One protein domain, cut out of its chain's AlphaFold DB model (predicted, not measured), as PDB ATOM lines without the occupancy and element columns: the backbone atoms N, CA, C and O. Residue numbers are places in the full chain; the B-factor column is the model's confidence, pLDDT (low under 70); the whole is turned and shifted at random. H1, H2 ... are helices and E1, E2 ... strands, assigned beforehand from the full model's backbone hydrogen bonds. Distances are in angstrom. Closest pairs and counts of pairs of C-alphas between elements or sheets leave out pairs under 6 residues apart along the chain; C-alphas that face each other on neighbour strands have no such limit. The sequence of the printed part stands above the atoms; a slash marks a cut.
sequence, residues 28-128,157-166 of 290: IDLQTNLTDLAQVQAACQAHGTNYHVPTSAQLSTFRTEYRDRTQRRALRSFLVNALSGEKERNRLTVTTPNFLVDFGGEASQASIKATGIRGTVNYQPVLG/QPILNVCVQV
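Overview. This is residues 28 to 128 and 157 to 166 of the 290 residues of an uncharacterized protein of Vibrio penaeicida (UniProt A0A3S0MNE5). A strongly twisted sheet has the long strand E4 as its spine, with E5 along one side and E2 and E3 on the other side near opposite ends of E4; E1 lies beyond E2. Helices H1 to H4 cover one face of this sheet, and the short strand E6 stands on that helix side, by H1. The printed part has 111 residues with four named helices followed by six named strands, of mixed class. The five-strand sheet is branched and antiparallel; E3, E4 and E5 form a meander, each strand the antiparallel neighbour of the one before. The whole is compact, with a radius of gyration of the C-alphas of 13.8 A and spans of 37 by 27 by 23 A.

Along the chain. H1, residues 37 to 45, begins at C-alpha 37 (-30.925, -32.452, -40.269) and is 12.2 A long. H2 is residues 56 to 60, H3 residues 62 to 67, and H4 residues 72 to 81, 14.3 A long. The strands are E1, residues 86 to 88, E2, 93 to 95, E3, 99 to 103, 12.3 A long, E4, 106 to 115, 28.7 A long, E5, 118 to 125, 23.5 A long, and E6, 162 to 165, ending at C-alpha 165 (-16.814, -35.894, -32.357).

Arrangement. E4 forms hairpins with E3, N 101 to O 108 at 2.8 A, and with E5, N 115 to O 118 at 2.8 A. E4 also pairs with E2, N 114 to O 94 at 2.8 A, and E1 and E2 form a hairpin, N 86 to O 95 at 2.9 A. The four helices are on the same face. H1 runs across the strands, 11.0 A high, over E3 and only just over E4, with 3 C-alphas falling on it; its closest to E4 are the C-alphas of Leu 37 and Ala 107, 5.4 A. H2 is over none, at a height of 4.5 A, only just above the sheet's level. H3 runs along E5, at 2 degrees on the local plane; the closest C-alphas, of Arg 63 and Gly 119, are 5.3 A apart. H4 is over E2, slantwise at 42 degrees on the local plane. E6 pairs with no named strand, but residues 28 to 29 and 51 to 52 pair with it, antiparallel. In each helix every O i to N i+4 pair is within hydrogen-bond range.

Size, cuts and confidence. The C-alphas farthest apart, of Thr 49 and Asn 90, are 41.6 A apart. Residues 129 to 156 are not printed, and C-alphas 128 and 157 stand 13.8 A apart across that cut. Of the links printed whole, none is long. Mean pLDDT of the printed part is 84.0; residues 89 to 91, 127 to 128 and 157 are under 70.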
ATOM      1  N   ILE A  28     -19.598 -30.254 -29.402       87.50
ATOM      2  CA  ILE A  28     -19.527 -28.851 -29.823       87.50
ATOM      3  C   ILE A  28     -20.950 -28.325 -29.965       87.50
ATOM      4  O   ILE A  28     -21.754 -28.923 -30.670       87.50
ATOM      5  N   ASP A  29     -21.247 -27.204 -29.316       87.81
ATOM      6  CA  ASP A  29     -22.464 -26.434 -29.562       87.81
ATOM      7  C   ASP A  29     -22.239 -25.517 -30.772       87.81
ATOM      8  O   ASP A  29     -21.312 -24.704 -30.779       87.81
ATOM      9  N   LEU A  30     -23.073 -25.668 -31.800       86.62
ATOM     10  CA  LEU A  30     -23.015 -24.859 -33.016       86.62
ATOM     11  C   LEU A  30     -23.630 -23.468 -32.832       86.62
ATOM     12  O   LEU A  30     -23.470 -22.624 -33.709       86.62
ATOM     13  N   GLN A  31     -24.363 -23.229 -31.739       84.19
ATOM     14  CA  GLN A  31     -25.096 -21.986 -31.477       84.19
ATOM     15  C   GLN A  31     -26.064 -21.615 -32.614       84.19
ATOM     16  O   GLN A  31     -26.319 -20.442 -32.891       84.19
ATOM     17  N   THR A  32     -26.608 -22.631 -33.286       80.38
ATOM     18  CA  THR A  32     -27.629 -22.485 -34.327       80.38
ATOM     19  C   THR A  32     -28.928 -23.148 -33.881       80.38
ATOM     20  O   THR A  32     -28.901 -24.085 -33.091       80.38
ATOM     21  N   ASN A  33     -30.053 -22.672 -34.421       78.25
ATOM     22  CA  ASN A  33     -31.397 -23.208 -34.153       78.25
ATOM     23  C   ASN A  33     -32.017 -23.838 -35.414       78.25
ATOM     24  O   ASN A  33     -33.225 -23.766 -35.627       78.25
ATOM     25  N   LEU A  34     -31.179 -24.364 -36.309       81.75
ATOM     26  CA  LEU A  34     -31.629 -25.038 -37.526       81.75
ATOM     27  C   LEU A  34     -32.347 -26.340 -37.163       81.75
ATOM     28  O   LEU A  34     -31.876 -27.081 -36.308       81.75
ATOM     29  N   THR A  35     -33.452 -26.622 -37.844       81.00
ATOM     30  CA  THR A  35     -34.255 -27.839 -37.653       81.00
ATOM     31  C   THR A  35     -34.012 -28.887 -38.739       81.00
ATOM     32  O   THR A  35     -34.341 -30.056 -38.549       81.00
ATOM     33  N   ASP A  36     -33.418 -28.484 -39.866       85.31
ATOM     34  CA  ASP A  36     -33.087 -29.371 -40.976       85.31
ATOM     35  C   ASP A  36     -31.833 -30.199 -40.665       85.31
ATOM     36  O   ASP A  36     -30.737 -29.662 -40.475       85.31
ATOM     37  N   LEU A  37     -31.995 -31.524 -40.632       85.88
ATOM     38  CA  LEU A  37     -30.925 -32.452 -40.269       85.88
ATOM     39  C   LEU A  37     -29.720 -32.346 -41.210       85.88
ATOM     40  O   LEU A  37     -28.582 -32.397 -40.747       85.88
ATOM     41  N   ALA A  38     -29.945 -32.168 -42.515       86.88
ATOM     42  CA  ALA A  38     -28.867 -32.104 -43.496       86.88
ATOM     43  C   ALA A  38     -28.024 -30.833 -43.328       86.88
ATOM     44  O   ALA A  38     -26.795 -30.894 -43.391       86.88
ATOM     45  N   GLN A  39     -28.660 -29.693 -43.049       88.25
ATOM     46  CA  GLN A  39     -27.962 -28.438 -42.769       88.25
ATOM     47  C   GLN A  39     -27.130 -28.519 -41.488       88.25
ATOM     48  O   GLN A  39     -25.977 -28.081 -41.479       88.25
ATOM     49  N   VAL A  40     -27.670 -29.112 -40.419       89.38
ATOM     50  CA  VAL A  40     -26.920 -29.282 -39.163       89.38
ATOM     51  C   VAL A  40     -25.781 -30.283 -39.337       89.38
ATOM     52  O   VAL A  40     -24.669 -30.033 -38.876       89.38
ATOM     53  N   GLN A  41     -26.005 -31.371 -40.074       90.38
ATOM     54  CA  GLN A  41     -24.963 -32.346 -40.388       90.38
ATOM     55  C   GLN A  41     -23.827 -31.727 -41.214       90.38
ATOM     56  O   GLN A  41     -22.658 -31.996 -40.935       90.38
ATOM     57  N   ALA A  42     -24.140 -30.857 -42.178       86.88
ATOM     58  CA  ALA A  42     -23.137 -30.108 -42.932       86.88
ATOM     59  C   ALA A  42     -22.361 -29.121 -42.040       86.88
ATOM     60  O   ALA A  42     -21.141 -29.007 -42.158       86.88
ATOM     61  N   ALA A  43     -23.044 -28.444 -41.111       88.88
ATOM     62  CA  ALA A  43     -22.402 -27.555 -40.145       88.88
ATOM     63  C   ALA A  43     -21.453 -28.317 -39.203       88.88
ATOM     64  O   ALA A  43     -20.339 -27.858 -38.963       88.88
ATOM     65  N   CYS A  44     -21.833 -29.513 -38.740       90.19
ATOM     66  CA  CYS A  44     -20.931 -30.378 -37.980       90.19
ATOM     67  C   CYS A  44     -19.688 -30.759 -38.791       90.19
ATOM     68  O   CYS A  44     -18.572 -30.629 -38.293       90.19
ATOM     69  N   GLN A  45     -19.859 -31.136 -40.059       87.06
ATOM     70  CA  GLN A  45     -18.743 -31.512 -40.933       87.06
ATOM     71  C   GLN A  45     -17.764 -30.362 -41.213       87.06
ATOM     72  O   GLN A  45     -16.593 -30.621 -41.496       87.06
ATOM     73  N   ALA A  46     -18.188 -29.101 -41.081       86.81
ATOM     74  CA  ALA A  46     -17.293 -27.947 -41.188       86.81
ATOM     75  C   ALA A  46     -16.239 -27.892 -40.062       86.81
ATOM     76  O   ALA A  46     -15.182 -27.288 -40.245       86.81
ATOM     77  N   HIS A  47     -16.494 -28.541 -38.919       82.94
ATOM     78  CA  HIS A  47     -15.528 -28.690 -37.824       82.94
ATOM     79  C   HIS A  47     -14.574 -29.882 -38.011       82.94
ATOM     80  O   HIS A  47     -13.554 -29.961 -37.327       82.94
ATOM     81  N   GLY A  48     -14.878 -30.788 -38.944       81.94
ATOM     82  CA  GLY A  48     -14.092 -31.978 -39.260       81.94
ATOM     83  C   GLY A  48     -14.983 -33.120 -39.745       81.94
ATOM     84  O   GLY A  48     -16.149 -33.223 -39.372       81.94
ATOM     85  N   THR A  49     -14.432 -34.016 -40.562       78.38
ATOM     86  CA  THR A  49     -15.172 -35.150 -41.151       78.38
ATOM     87  C   THR A  49     -15.668 -36.168 -40.122       78.38
ATOM     88  O   THR A  49     -16.543 -36.961 -40.448       78.38
ATOM     89  N   ASN A  50     -15.128 -36.134 -38.904       78.31
ATOM     90  CA  ASN A  50     -15.465 -36.985 -37.760       78.31
ATOM     91  C   ASN A  50     -16.502 -36.367 -36.800       78.31
ATOM     92  O   ASN A  50     -16.836 -36.973 -35.777       78.31
ATOM     93  N   TYR A  51     -16.997 -35.163 -37.097       86.75
ATOM     94  CA  TYR A  51     -18.072 -34.522 -36.347       86.75
ATOM     95  C   TYR A  51     -19.423 -34.784 -37.010       86.75
ATOM     96  O   TYR A  51     -19.642 -34.481 -38.186       86.75
ATOM     97  N   HIS A  52     -20.362 -35.303 -36.223       88.88
ATOM     98  CA  HIS A  52     -21.703 -35.651 -36.690       88.88
ATOM     99  C   HIS A  52     -22.772 -35.184 -35.714       88.88
ATOM    100  O   HIS A  52     -22.497 -34.979 -34.530       88.88
ATOM    101  N   VAL A  53     -24.001 -35.039 -36.208       90.50
ATOM    102  CA  VAL A  53     -25.172 -34.901 -35.337       90.50
ATOM    103  C   VAL A  53     -25.272 -36.172 -34.480       90.50
ATOM    104  O   VAL A  53     -25.097 -37.271 -35.015       90.50
ATOM    105  N   PRO A  54     -25.504 -36.069 -33.157       90.50
ATOM    106  CA  PRO A  54     -25.641 -37.241 -32.301       90.50
ATOM    107  C   PRO A  54     -26.748 -38.162 -32.807       90.50
ATOM    108  O   PRO A  54     -27.846 -37.703 -33.117       90.50
ATOM    109  N   THR A  55     -26.490 -39.466 -32.819       89.12
ATOM    110  CA  THR A  55     -27.494 -40.462 -33.207       89.12
ATOM    111  C   THR A  55     -28.274 -40.977 -32.000       89.12
ATOM    112  O   THR A  55     -27.791 -40.999 -30.862       89.12
ATOM    113  N   SER A  56     -29.489 -41.472 -32.229       84.44
ATOM    114  CA  SER A  56     -30.285 -42.124 -31.180       84.44
ATOM    115  C   SER A  56     -29.584 -43.353 -30.573       84.44
ATOM    116  O   SER A  56     -29.700 -43.613 -29.371       84.44
ATOM    117  N   ALA A  57     -28.789 -44.071 -31.374       82.31
ATOM    118  CA  ALA A  57     -27.952 -45.177 -30.919       82.31
ATOM    119  C   ALA A  57     -26.876 -44.703 -29.929       82.31
ATOM    120  O   ALA A  57     -26.754 -45.277 -28.844       82.31
ATOM    121  N   GLN A  58     -26.176 -43.608 -30.244       83.88
ATOM    122  CA  GLN A  58     -25.187 -42.989 -29.354       83.88
ATOM    123  C   GLN A  58     -25.804 -42.546 -28.030       83.88
ATOM    124  O   GLN A  58     -25.261 -42.800 -26.959       83.88
ATOM    125  N   LEU A  59     -26.978 -41.928 -28.079       86.12
ATOM    126  CA  LEU A  59     -27.658 -41.448 -26.881       86.12
ATOM    127  C   LEU A  59     -28.193 -42.582 -25.996       86.12
ATOM    128  O   LEU A  59     -28.332 -42.407 -24.782       86.12
ATOM    129  N   SER A  60     -28.462 -43.762 -26.561       83.25
ATOM    130  CA  SER A  60     -28.950 -44.918 -25.802       83.25
ATOM    131  C   SER A  60     -27.947 -45.428 -24.752       83.25
ATOM    132  O   SER A  60     -28.361 -45.959 -23.713       83.25
ATOM    133  N   THR A  61     -26.642 -45.192 -24.947       82.69
ATOM    134  CA  THR A  61     -25.579 -45.613 -24.014       82.69
ATOM    135  C   THR A  61     -25.541 -44.767 -22.740       82.69
ATOM    136  O   THR A  61     -25.101 -45.256 -21.693       82.69
ATOM    137  N   PHE A  62     -26.093 -43.544 -22.776       85.94
ATOM    138  CA  PHE A  62     -26.081 -42.581 -21.668       85.94
ATOM    139  C   PHE A  62     -26.512 -43.200 -20.336       85.94
ATOM    140  O   PHE A  62     -25.897 -42.978 -19.292       85.94
ATOM    141  N   ARG A  63     -27.585 -44.001 -20.346       84.19
ATOM    142  CA  ARG A  63     -28.131 -44.610 -19.124       84.19
ATOM    143  C   ARG A  63     -27.127 -45.548 -18.452       84.19
ATOM    144  O   ARG A  63     -27.100 -45.626 -17.220       84.19
ATOM    145  N   THR A  64     -26.352 -46.274 -19.249       82.31
ATOM    146  CA  THR A  64     -25.334 -47.210 -18.773       82.31
ATOM    147  C   THR A  64     -24.122 -46.442 -18.254       82.31
ATOM    148  O   THR A  64     -23.727 -46.662 -17.110       82.31
ATOM    149  N   GLU A  65     -23.628 -45.456 -19.009       83.56
ATOM    150  CA  GLU A  65     -22.508 -44.589 -18.605       83.56
ATOM    151  C   GLU A  65     -22.813 -43.813 -17.310       83.56
ATOM    152  O   GLU A  65     -22.009 -43.767 -16.383       83.56
ATOM    153  N   TYR A  66     -24.028 -43.278 -17.170       85.00
ATOM    154  CA  TYR A  66     -24.441 -42.515 -15.988       85.00
ATOM    155  C   TYR A  66     -24.531 -43.349 -14.698       85.00
ATOM    156  O   TYR A  66     -24.418 -42.825 -13.575       85.00
ATOM    157  N   ARG A  67     -24.752 -44.664 -14.825       83.00
ATOM    158  CA  ARG A  67     -24.770 -45.572 -13.671       83.00
ATOM    159  C   ARG A  67     -23.379 -45.749 -13.069       83.00
ATOM    160  O   ARG A  67     -23.315 -45.942 -11.848       83.00
ATOM    161  N   ASP A  68     -22.316 -45.601 -13.860       83.38
ATOM    162  CA  ASP A  68     -20.937 -45.667 -13.380       83.38
ATOM    163  C   ASP A  68     -20.693 -44.615 -12.287       83.38
ATOM    164  O   ASP A  68     -20.869 -43.404 -12.457       83.38
ATOM    165  N   ARG A  69     -20.315 -45.096 -11.098       78.00
ATOM    166  CA  ARG A  69     -20.073 -44.244  -9.929       78.00
ATOM    167  C   ARG A  69     -18.828 -43.381 -10.094       78.00
ATOM    168  O   ARG A  69     -18.791 -42.308  -9.496       78.00
ATOM    169  N   THR A  70     -17.846 -43.833 -10.869       80.81
ATOM    170  CA  THR A  70     -16.564 -43.145 -11.042       80.81
ATOM    171  C   THR A  70     -16.717 -41.875 -11.882       80.81
ATOM    172  O   THR A  70     -16.104 -40.855 -11.576       80.81
ATOM    173  N   GLN A  71     -17.627 -41.885 -12.862       79.31
ATOM    174  CA  GLN A  71     -17.767 -40.808 -13.849       79.31
ATOM    175  C   GLN A  71     -19.021 -39.944 -13.675       79.31
ATOM    176  O   GLN A  71     -19.132 -38.873 -14.274       79.31
ATOM    177  N   ARG A  72     -19.953 -40.325 -12.791       83.44
ATOM    178  CA  ARG A  72     -21.229 -39.612 -12.583       83.44
ATOM    179  C   ARG A  72     -21.087 -38.107 -12.335       83.44
ATOM    180  O   ARG A  72     -21.932 -37.326 -12.769       83.44
ATOM    181  N   ARG A  73     -20.054 -37.685 -11.597       82.69
ATOM    182  CA  ARG A  73     -19.817 -36.258 -11.311       82.69
ATOM    183  C   ARG A  73     -19.399 -35.500 -12.572       82.69
ATOM    184  O   ARG A  73     -19.923 -34.416 -12.807       82.69
ATOM    185  N   ALA A  74     -18.506 -36.094 -13.364       84.25
ATOM    186  CA  ALA A  74     -18.049 -35.543 -14.634       84.25
ATOM    187  C   ALA A  74     -19.211 -35.440 -15.629       84.25
ATOM    188  O   ALA A  74     -19.452 -34.362 -16.155       84.25
ATOM    189  N   LEU A  75     -20.024 -36.496 -15.761       86.62
ATOM    190  CA  LEU A  75     -21.213 -36.506 -16.620       86.62
ATOM    191  C   LEU A  75     -22.204 -35.393 -16.272       86.62
ATOM    192  O   LEU A  75     -22.665 -34.673 -17.148       86.62
ATOM    193  N   ARG A  76     -22.510 -35.188 -14.987       85.19
ATOM    194  CA  ARG A  76     -23.388 -34.075 -14.585       85.19
ATOM    195  C   ARG A  76     -22.792 -32.708 -14.897       85.19
ATOM    196  O   ARG A  76     -23.547 -31.795 -15.205       85.19
ATOM    197  N   SER A  77     -21.475 -32.551 -14.760       85.00
ATOM    198  CA  SER A  77     -20.804 -31.303 -15.131       85.00
ATOM    199  C   SER A  77     -20.857 -31.082 -16.639       85.00
ATOM    200  O   SER A  77     -21.121 -29.969 -17.073       85.00
ATOM    201  N   PHE A  78     -20.663 -32.142 -17.423       86.69
ATOM    202  CA  PHE A  78     -20.785 -32.122 -18.875       86.69
ATOM    203  C   PHE A  78     -22.188 -31.691 -19.316       86.69
ATOM    204  O   PHE A  78     -22.303 -30.764 -20.109       86.69
ATOM    205  N   LEU A  79     -23.251 -32.279 -18.748       88.75
ATOM    206  CA  LEU A  79     -24.628 -31.908 -19.102       88.75
ATOM    207  C   LEU A  79     -24.887 -30.411 -18.904       88.75
ATOM    208  O   LEU A  79     -25.588 -29.804 -19.698       88.75
ATOM    209  N   VAL A  80     -24.306 -29.818 -17.859       86.62
ATOM    210  CA  VAL A  80     -24.444 -28.385 -17.566       86.62
ATOM    211  C   VAL A  80     -23.611 -27.536 -18.526       86.62
ATOM    212  O   VAL A  80     -24.090 -26.516 -19.000       86.62
ATOM    213  N   ASN A  81     -22.372 -27.945 -18.800       83.81
ATOM    214  CA  ASN A  81     -21.408 -27.109 -19.515       83.81
ATOM    215  C   ASN A  81     -21.520 -27.217 -21.043       83.81
ATOM    216  O   ASN A  81     -21.332 -26.218 -21.722       83.81
ATOM    217  N   ALA A  82     -21.768 -28.415 -21.574       82.56
ATOM    218  CA  ALA A  82     -21.770 -28.686 -23.013       82.56
ATOM    219  C   ALA A  82     -23.181 -28.725 -23.604       82.56
ATOM    220  O   ALA A  82     -23.384 -28.308 -24.735       82.56
ATOM    221  N   LEU A  83     -24.156 -29.217 -22.835       86.69
ATOM    222  CA  LEU A  83     -25.558 -29.276 -23.256       86.69
ATOM    223  C   LEU A  83     -26.411 -28.210 -22.566       86.69
ATOM    224  O   LEU A  83     -27.624 -28.357 -22.532       86.69
ATOM    225  N   SER A  84     -25.801 -27.176 -21.976       85.81
ATOM    226  CA  SER A  84     -26.507 -26.056 -21.331       85.81
ATOM    227  C   SER A  84     -27.573 -26.487 -20.311       85.81
ATOM    228  O   SER A  84     -28.626 -25.868 -20.176       85.81
ATOM    229  N   GLY A  85     -27.327 -27.588 -19.598       85.44
ATOM    230  CA  GLY A  85     -28.285 -28.181 -18.675       85.44
ATOM    231  C   GLY A  85     -28.512 -27.352 -17.415       85.44
ATOM    232  O   GLY A  85     -27.576 -26.940 -16.725       85.44
ATOM    233  N   GLU A  86     -29.777 -27.189 -17.043       86.12
ATOM    234  CA  GLU A  86     -30.177 -26.424 -15.868       86.12
ATOM    235  C   GLU A  86     -30.289 -27.310 -14.625       86.12
ATOM    236  O   GLU A  86     -30.839 -28.417 -14.652       86.12
ATOM    237  N   LYS A  87     -29.771 -26.810 -13.497       82.94
ATOM    238  CA  LYS A  87     -29.890 -27.471 -12.193       82.94
ATOM    239  C   LYS A  87     -31.192 -27.067 -11.506       82.94
ATOM    240  O   LYS A  87     -31.361 -25.911 -11.124       82.94
ATOM    241  N   GLU A  88     -32.052 -28.035 -11.206       81.00
ATOM    242  CA  GLU A  88     -33.195 -27.810 -10.317       81.00
ATOM    243  C   GLU A  88     -32.699 -27.545  -8.882       81.00
ATOM    244  O   GLU A  88     -32.064 -28.409  -8.260       81.00
ATOM    245  N   ARG A  89     -33.034 -26.364  -8.333       65.81
ATOM    246  CA  ARG A  89     -32.526 -25.846  -7.041       65.81
ATOM    247  C   ARG A  89     -32.658 -26.821  -5.860       65.81
ATOM    248  O   ARG A  89     -31.799 -26.812  -4.988       65.81
ATOM    249  N   ASN A  90     -33.678 -27.685  -5.844       64.50
ATOM    250  CA  ASN A  90     -34.009 -28.522  -4.681       64.50
ATOM    251  C   ASN A  90     -33.678 -30.022  -4.820       64.50
ATOM    252  O   ASN A  90     -33.856 -30.758  -3.851       64.50
ATOM    253  N   ARG A  91     -33.238 -30.527  -5.986       63.56
ATOM    254  CA  ARG A  91     -33.178 -31.990  -6.236       63.56
ATOM    255  C   ARG A  91     -31.885 -32.529  -6.848       63.56
ATOM    256  O   ARG A  91     -31.854 -33.706  -7.209       63.56
ATOM    257  N   LEU A  92     -30.824 -31.718  -6.975       75.19
ATOM    258  CA  LEU A  92     -29.591 -32.107  -7.694       75.19
ATOM    259  C   LEU A  92     -29.912 -32.752  -9.060       75.19
ATOM    260  O   LEU A  92     -29.246 -33.703  -9.481       75.19
ATOM    261  N   THR A  93     -30.993 -32.285  -9.689       86.44
ATOM    262  CA  THR A  93     -31.472 -32.759 -10.985       86.44
ATOM    263  C   THR A  93     -30.940 -31.820 -12.046       86.44
ATOM    264  O   THR A  93     -31.000 -30.610 -11.853       86.44
ATOM    265  N   VAL A  94     -30.383 -32.382 -13.114       89.88
ATOM    266  CA  VAL A  94     -29.927 -31.635 -14.287       89.88
ATOM    267  C   VAL A  94     -30.810 -32.031 -15.457       89.88
ATOM    268  O   VAL A  94     -30.948 -33.229 -15.719       89.88
ATOM    269  N   THR A  95     -31.390 -31.047 -16.134       90.75
ATOM    270  CA  THR A  95     -32.201 -31.250 -17.340       90.75
ATOM    271  C   THR A  95     -31.612 -30.414 -18.465       90.75
ATOM    272  O   THR A  95     -31.388 -29.220 -18.275       90.75
ATOM    273  N   THR A  96     -31.325 -31.031 -19.608       91.12
ATOM    274  CA  THR A  96     -30.862 -30.305 -20.798       91.12
ATOM    275  C   THR A  96     -32.050 -29.705 -21.559       91.12
ATOM    276  O   THR A  96     -33.134 -30.299 -21.523       91.12
ATOM    277  N   PRO A  97     -31.871 -28.582 -22.280       89.88
ATOM    278  CA  PRO A  97     -32.760 -28.203 -23.372       89.88
ATOM    279  C   PRO A  97     -32.882 -29.329 -24.405       89.88
ATOM    280  O   PRO A  97     -32.104 -30.293 -24.411       89.88
ATOM    281  N   ASN A  98     -33.875 -29.186 -25.280       90.06
ATOM    282  CA  ASN A  98     -34.015 -30.047 -26.442       90.06
ATOM    283  C   ASN A  98     -32.867 -29.770 -27.412       90.06
ATOM    284  O   ASN A  98     -32.610 -28.614 -27.748       90.06
ATOM    285  N   PHE A  99     -32.196 -30.824 -27.860       91.06
ATOM    286  CA  PHE A  99     -31.169 -30.747 -28.891       91.06
ATOM    287  C   PHE A  99     -31.489 -31.684 -30.054       91.06
ATOM    288  O   PHE A  99     -32.204 -32.675 -29.876       91.06
ATOM    289  N   LEU A 100     -30.986 -31.345 -31.242       91.88
ATOM    290  CA  LEU A 100     -31.246 -32.103 -32.464       91.88
ATOM    291  C   LEU A 100     -30.474 -33.430 -32.467       91.88
ATOM    292  O   LEU A 100     -29.313 -33.492 -32.060       91.88
ATOM    293  N   VAL A 101     -31.133 -34.487 -32.934       90.81
ATOM    294  CA  VAL A 101     -30.640 -35.865 -32.975       90.81
ATOM    295  C   VAL A 101     -31.043 -36.520 -34.286       90.81
ATOM    296  O   VAL A 101     -32.179 -36.370 -34.739       90.81
ATOM    297  N   ASP A 102     -30.131 -37.308 -34.845       88.19
ATOM    298  CA  ASP A 102     -30.411 -38.220 -35.949       88.19
ATOM    299  C   ASP A 102     -31.075 -39.504 -35.418       88.19
ATOM    300  O   ASP A 102     -30.459 -40.318 -34.711       88.19
ATOM    301  N   PHE A 103     -32.351 -39.691 -35.751       82.44
ATOM    302  CA  PHE A 103     -33.088 -40.917 -35.478       82.44
ATOM    303  C   PHE A 103     -33.239 -41.740 -36.762       82.44
ATOM    304  O   PHE A 103     -34.288 -41.754 -37.394       82.44
ATOM    305  N   GLY A 104     -32.176 -42.446 -37.153       77.00
ATOM    306  CA  GLY A 104     -32.232 -43.368 -38.294       77.00
ATOM    307  C   GLY A 104     -32.450 -42.676 -39.644       77.00
ATOM    308  O   GLY A 104     -33.077 -43.259 -40.524       77.00
ATOM    309  N   GLY A 105     -31.938 -41.454 -39.799       77.94
ATOM    310  CA  GLY A 105     -32.058 -40.608 -40.986       77.94
ATOM    311  C   GLY A 105     -33.090 -39.485 -40.859       77.94
ATOM    312  O   GLY A 105     -33.180 -38.655 -41.761       77.94
ATOM    313  N   GLU A 106     -33.852 -39.433 -39.763       80.06
ATOM    314  CA  GLU A 106     -34.893 -38.426 -39.532       80.06
ATOM    315  C   GLU A 106     -34.542 -37.474 -38.381       80.06
ATOM    316  O   GLU A 106     -33.978 -37.871 -37.357       80.06
ATOM    317  N   ALA A 107     -34.921 -36.201 -38.536       85.50
ATOM    318  CA  ALA A 107     -34.732 -35.174 -37.519       85.50
ATOM    319  C   ALA A 107     -35.625 -35.443 -36.295       85.50
ATOM    320  O   ALA A 107     -36.855 -35.439 -36.375       85.50
ATOM    321  N   SER A 108     -35.007 -35.635 -35.135       87.06
ATOM    322  CA  SER A 108     -35.699 -35.754 -33.851       87.06
ATOM    323  C   SER A 108     -35.083 -34.815 -32.824       87.06
ATOM    324  O   SER A 108     -33.913 -34.459 -32.910       87.06
ATOM    325  N   GLN A 109     -35.865 -34.422 -31.823       90.06
ATOM    326  CA  GLN A 109     -35.360 -33.685 -30.670       90.06
ATOM    327  C   GLN A 109     -35.222 -34.628 -29.475       90.06
ATOM    328  O   GLN A 109     -36.087 -35.476 -29.225       90.06
ATOM    329  N   ALA A 110     -34.138 -34.480 -28.718       90.50
ATOM    330  CA  ALA A 110     -33.921 -35.227 -27.490       90.50
ATOM    331  C   ALA A 110     -33.623 -34.314 -26.305       90.50
ATOM    332  O   ALA A 110     -33.038 -33.245 -26.449       90.50
ATOM    333  N   SER A 111     -33.991 -34.774 -25.111       92.25
ATOM    334  CA  SER A 111     -33.586 -34.160 -23.846       92.25
ATOM    335  C   SER A 111     -33.054 -35.205 -22.878       92.25
ATOM    336  O   SER A 111     -33.534 -36.340 -22.814       92.25
ATOM    337  N   ILE A 112     -32.060 -34.809 -22.088       92.00
ATOM    338  CA  ILE A 112     -31.454 -35.652 -21.067       92.00
ATOM    339  C   ILE A 112     -31.843 -35.123 -19.693       92.00
ATOM    340  O   ILE A 112     -31.655 -33.950 -19.371       92.00
ATOM    341  N   LYS A 113     -32.338 -36.025 -18.842       90.88
ATOM    342  CA  LYS A 113     -32.634 -35.746 -17.438       90.88
ATOM    343  C   LYS A 113     -31.834 -36.666 -16.527       90.88
ATOM    344  O   LYS A 113     -31.923 -37.891 -16.609       90.88
ATOM    345  N   ALA A 114     -31.079 -36.068 -15.614       90.06
ATOM    346  CA  ALA A 114     -30.227 -36.757 -14.655       90.06
ATOM    347  C   ALA A 114     -30.645 -36.415 -13.218       90.06
ATOM    348  O   ALA A 114     -30.445 -35.295 -12.755       90.06
ATOM    349  N   THR A 115     -31.173 -37.394 -12.476       87.56
ATOM    350  CA  THR A 115     -31.638 -37.246 -11.085       87.56
ATOM    351  C   THR A 115     -31.021 -38.326 -10.202       87.56
ATOM    352  O   THR A 115     -31.336 -39.511 -10.326       87.56
ATOM    353  N   GLY A 116     -30.152 -37.954  -9.257       83.88
ATOM    354  CA  GLY A 116     -29.542 -38.944  -8.360       83.88
ATOM    355  C   GLY A 116     -28.767 -40.012  -9.150       83.88
ATOM    356  O   GLY A 116     -27.842 -39.685  -9.889       83.88
ATOM    357  N   ILE A 117     -29.156 -41.280  -9.029       80.69
ATOM    358  CA  ILE A 117     -28.573 -42.408  -9.785       80.69
ATOM    359  C   ILE A 117     -29.339 -42.759 -11.072       80.69
ATOM    360  O   ILE A 117     -29.015 -43.745 -11.732       80.69
ATOM    361  N   ARG A 118     -30.391 -42.004 -11.401       83.69
ATOM    362  CA  ARG A 118     -31.244 -42.230 -12.570       83.69
ATOM    363  C   ARG A 118     -30.890 -41.223 -13.660       83.69
ATOM    364  O   ARG A 118     -30.833 -40.028 -13.384       83.69
ATOM    365  N   GLY A 119     -30.655 -41.720 -14.866       87.12
ATOM    366  CA  GLY A 119     -30.515 -40.928 -16.084       87.12
ATOM    367  C   GLY A 119     -31.539 -41.416 -17.107       87.12
ATOM    368  O   GLY A 119     -31.707 -42.629 -17.258       87.12
ATOM    369  N   THR A 120     -32.244 -40.491 -17.749       88.06
ATOM    370  CA  THR A 120     -33.250 -40.766 -18.782       88.06
ATOM    371  C   THR A 120     -32.997 -39.883 -19.992       88.06
ATOM    372  O   THR A 120     -32.702 -38.700 -19.825       88.06
ATOM    373  N   VAL A 121     -33.155 -40.456 -21.181       89.88
ATOM    374  CA  VAL A 121     -33.180 -39.732 -22.454       89.88
ATOM    375  C   VAL A 121     -34.613 -39.785 -22.966       89.88
ATOM    376  O   VAL A 121     -35.197 -40.868 -23.013       89.88
ATOM    377  N   ASN A 122     -35.182 -38.630 -23.290       89.12
ATOM    378  CA  ASN A 122     -36.500 -38.524 -23.903       89.12
ATOM    379  C   ASN A 122     -36.319 -38.124 -25.362       89.12
ATOM    380  O   ASN A 122     -35.501 -37.253 -25.641       89.12
ATOM    381  N   TYR A 123     -37.109 -38.717 -26.250       85.31
ATOM    382  CA  TYR A 123     -37.138 -38.382 -27.669       85.31
ATOM    383  C   TYR A 123     -38.523 -37.868 -28.037       85.31
ATOM    384  O   TYR A 123     -39.526 -38.382 -27.536       85.31
ATOM    385  N   GLN A 124     -38.573 -36.874 -28.914       83.94
ATOM    386  CA  GLN A 124     -39.796 -36.394 -29.546       83.94
ATOM    387  C   GLN A 124     -39.500 -36.131 -31.031       83.94
ATOM    388  O   GLN A 124     -38.411 -35.651 -31.349       83.94
ATOM    389  N   PRO A 125     -40.431 -36.435 -31.948       76.38
ATOM    390  CA  PRO A 125     -40.252 -36.095 -33.355       76.38
ATOM    391  C   PRO A 125     -40.232 -34.572 -33.528       76.38
ATOM    392  O   PRO A 125     -40.948 -33.854 -32.821       76.38
ATOM    393  N   VAL A 126     -39.428 -34.079 -34.471       75.56
ATOM    394  CA  VAL A 126     -39.545 -32.695 -34.940       75.56
ATOM    395  C   VAL A 126     -40.686 -32.688 -35.950       75.56
ATOM    396  O   VAL A 126     -40.543 -33.179 -37.065       75.56
ATOM    397  N   LEU A 127     -41.857 -32.200 -35.539       61.66
ATOM    398  CA  LEU A 127     -42.942 -31.954 -36.483       61.66
ATOM    399  C   LEU A 127     -42.476 -30.809 -37.389       61.66
ATOM    400  O   LEU A 127     -42.249 -29.702 -36.902       61.66
ATOM    401  N   GLY A 128     -42.252 -31.112 -38.670       51.25
ATOM    402  CA  GLY A 128     -41.878 -30.121 -39.676       51.25
ATOM    403  C   GLY A 128     -42.883 -28.973 -39.714       51.25
ATOM    404  O   GLY A 128     -44.033 -29.126 -39.283       51.25
ATOM    405  N   GLN A 157     -39.721 -23.536 -28.782       59.88
ATOM    406  CA  GLN A 157     -38.455 -23.501 -28.047       59.88
ATOM    407  C   GLN A 157     -37.295 -23.738 -29.027       59.88
ATOM    408  O   GLN A 157     -37.381 -24.667 -29.832       59.88
ATOM    409  N   PRO A 158     -36.221 -22.930 -28.982       72.19
ATOM    410  CA  PRO A 158     -35.064 -23.137 -29.845       72.19
ATOM    411  C   PRO A 158     -34.443 -24.512 -29.575       72.19
ATOM    412  O   PRO A 158     -34.167 -24.858 -28.425       72.19
ATOM    413  N   ILE A 159     -34.245 -25.294 -30.638       82.81
ATOM    414  CA  ILE A 159     -33.546 -26.577 -30.568       82.81
ATOM    415  C   ILE A 159     -32.050 -26.288 -30.577       82.81
ATOM    416  O   ILE A 159     -31.545 -25.634 -31.487       82.81
ATOM    417  N   LEU A 160     -31.350 -26.775 -29.557       88.19
ATOM    418  CA  LEU A 160     -29.904 -26.661 -29.459       88.19
ATOM    419  C   LEU A 160     -29.241 -27.580 -30.493       88.19
ATOM    420  O   LEU A 160     -29.448 -28.794 -30.480       88.19
ATOM    421  N   ASN A 161     -28.398 -27.026 -31.356       90.81
ATOM    422  CA  ASN A 161     -27.651 -27.825 -32.322       90.81
ATOM    423  C   ASN A 161     -26.273 -28.180 -31.786       90.81
ATOM    424  O   ASN A 161     -25.428 -27.312 -31.583       90.81
ATOM    425  N   VAL A 162     -26.045 -29.476 -31.597       90.19
ATOM    426  CA  VAL A 162     -24.788 -30.005 -31.075       90.19
ATOM    427  C   VAL A 162     -24.200 -31.038 -32.020       90.19
ATOM    428  O   VAL A 162     -24.917 -31.829 -32.628       90.19
ATOM    429  N   CYS A 163     -22.880 -31.046 -32.106       89.88
ATOM    430  CA  CYS A 163     -22.110 -32.044 -32.825       89.88
ATOM    431  C   CYS A 163     -21.366 -32.913 -31.833       89.88
ATOM    432  O   CYS A 163     -20.861 -32.420 -30.824       89.88
ATOM    433  N   VAL A 164     -21.231 -34.188 -32.163       88.62
ATOM    434  CA  VAL A 164     -20.377 -35.121 -31.447       88.62
ATOM    435  C   VAL A 164     -19.214 -35.488 -32.343       88.62
ATOM    436  O   VAL A 164     -19.400 -35.970 -33.460       88.62
ATOM    437  N   GLN A 165     -18.010 -35.276 -31.833       83.44
ATOM    438  CA  GLN A 165     -16.814 -35.894 -32.357       83.44
ATOM    439  C   GLN A 165     -16.891 -37.372 -32.016       83.44
ATOM    440  O   GLN A 165     -16.641 -37.789 -30.881       83.44
ATOM    441  N   VAL A 166     -17.242 -38.189 -32.994       73.56
ATOM    442  CA  VAL A 166     -16.920 -39.603 -32.866       73.56
ATOM    443  C   VAL A 166     -15.409 -39.657 -33.008       73.56
ATOM    444  O   VAL A 166     -14.849 -38.944 -33.844       73.56
TER     445      VAL A 166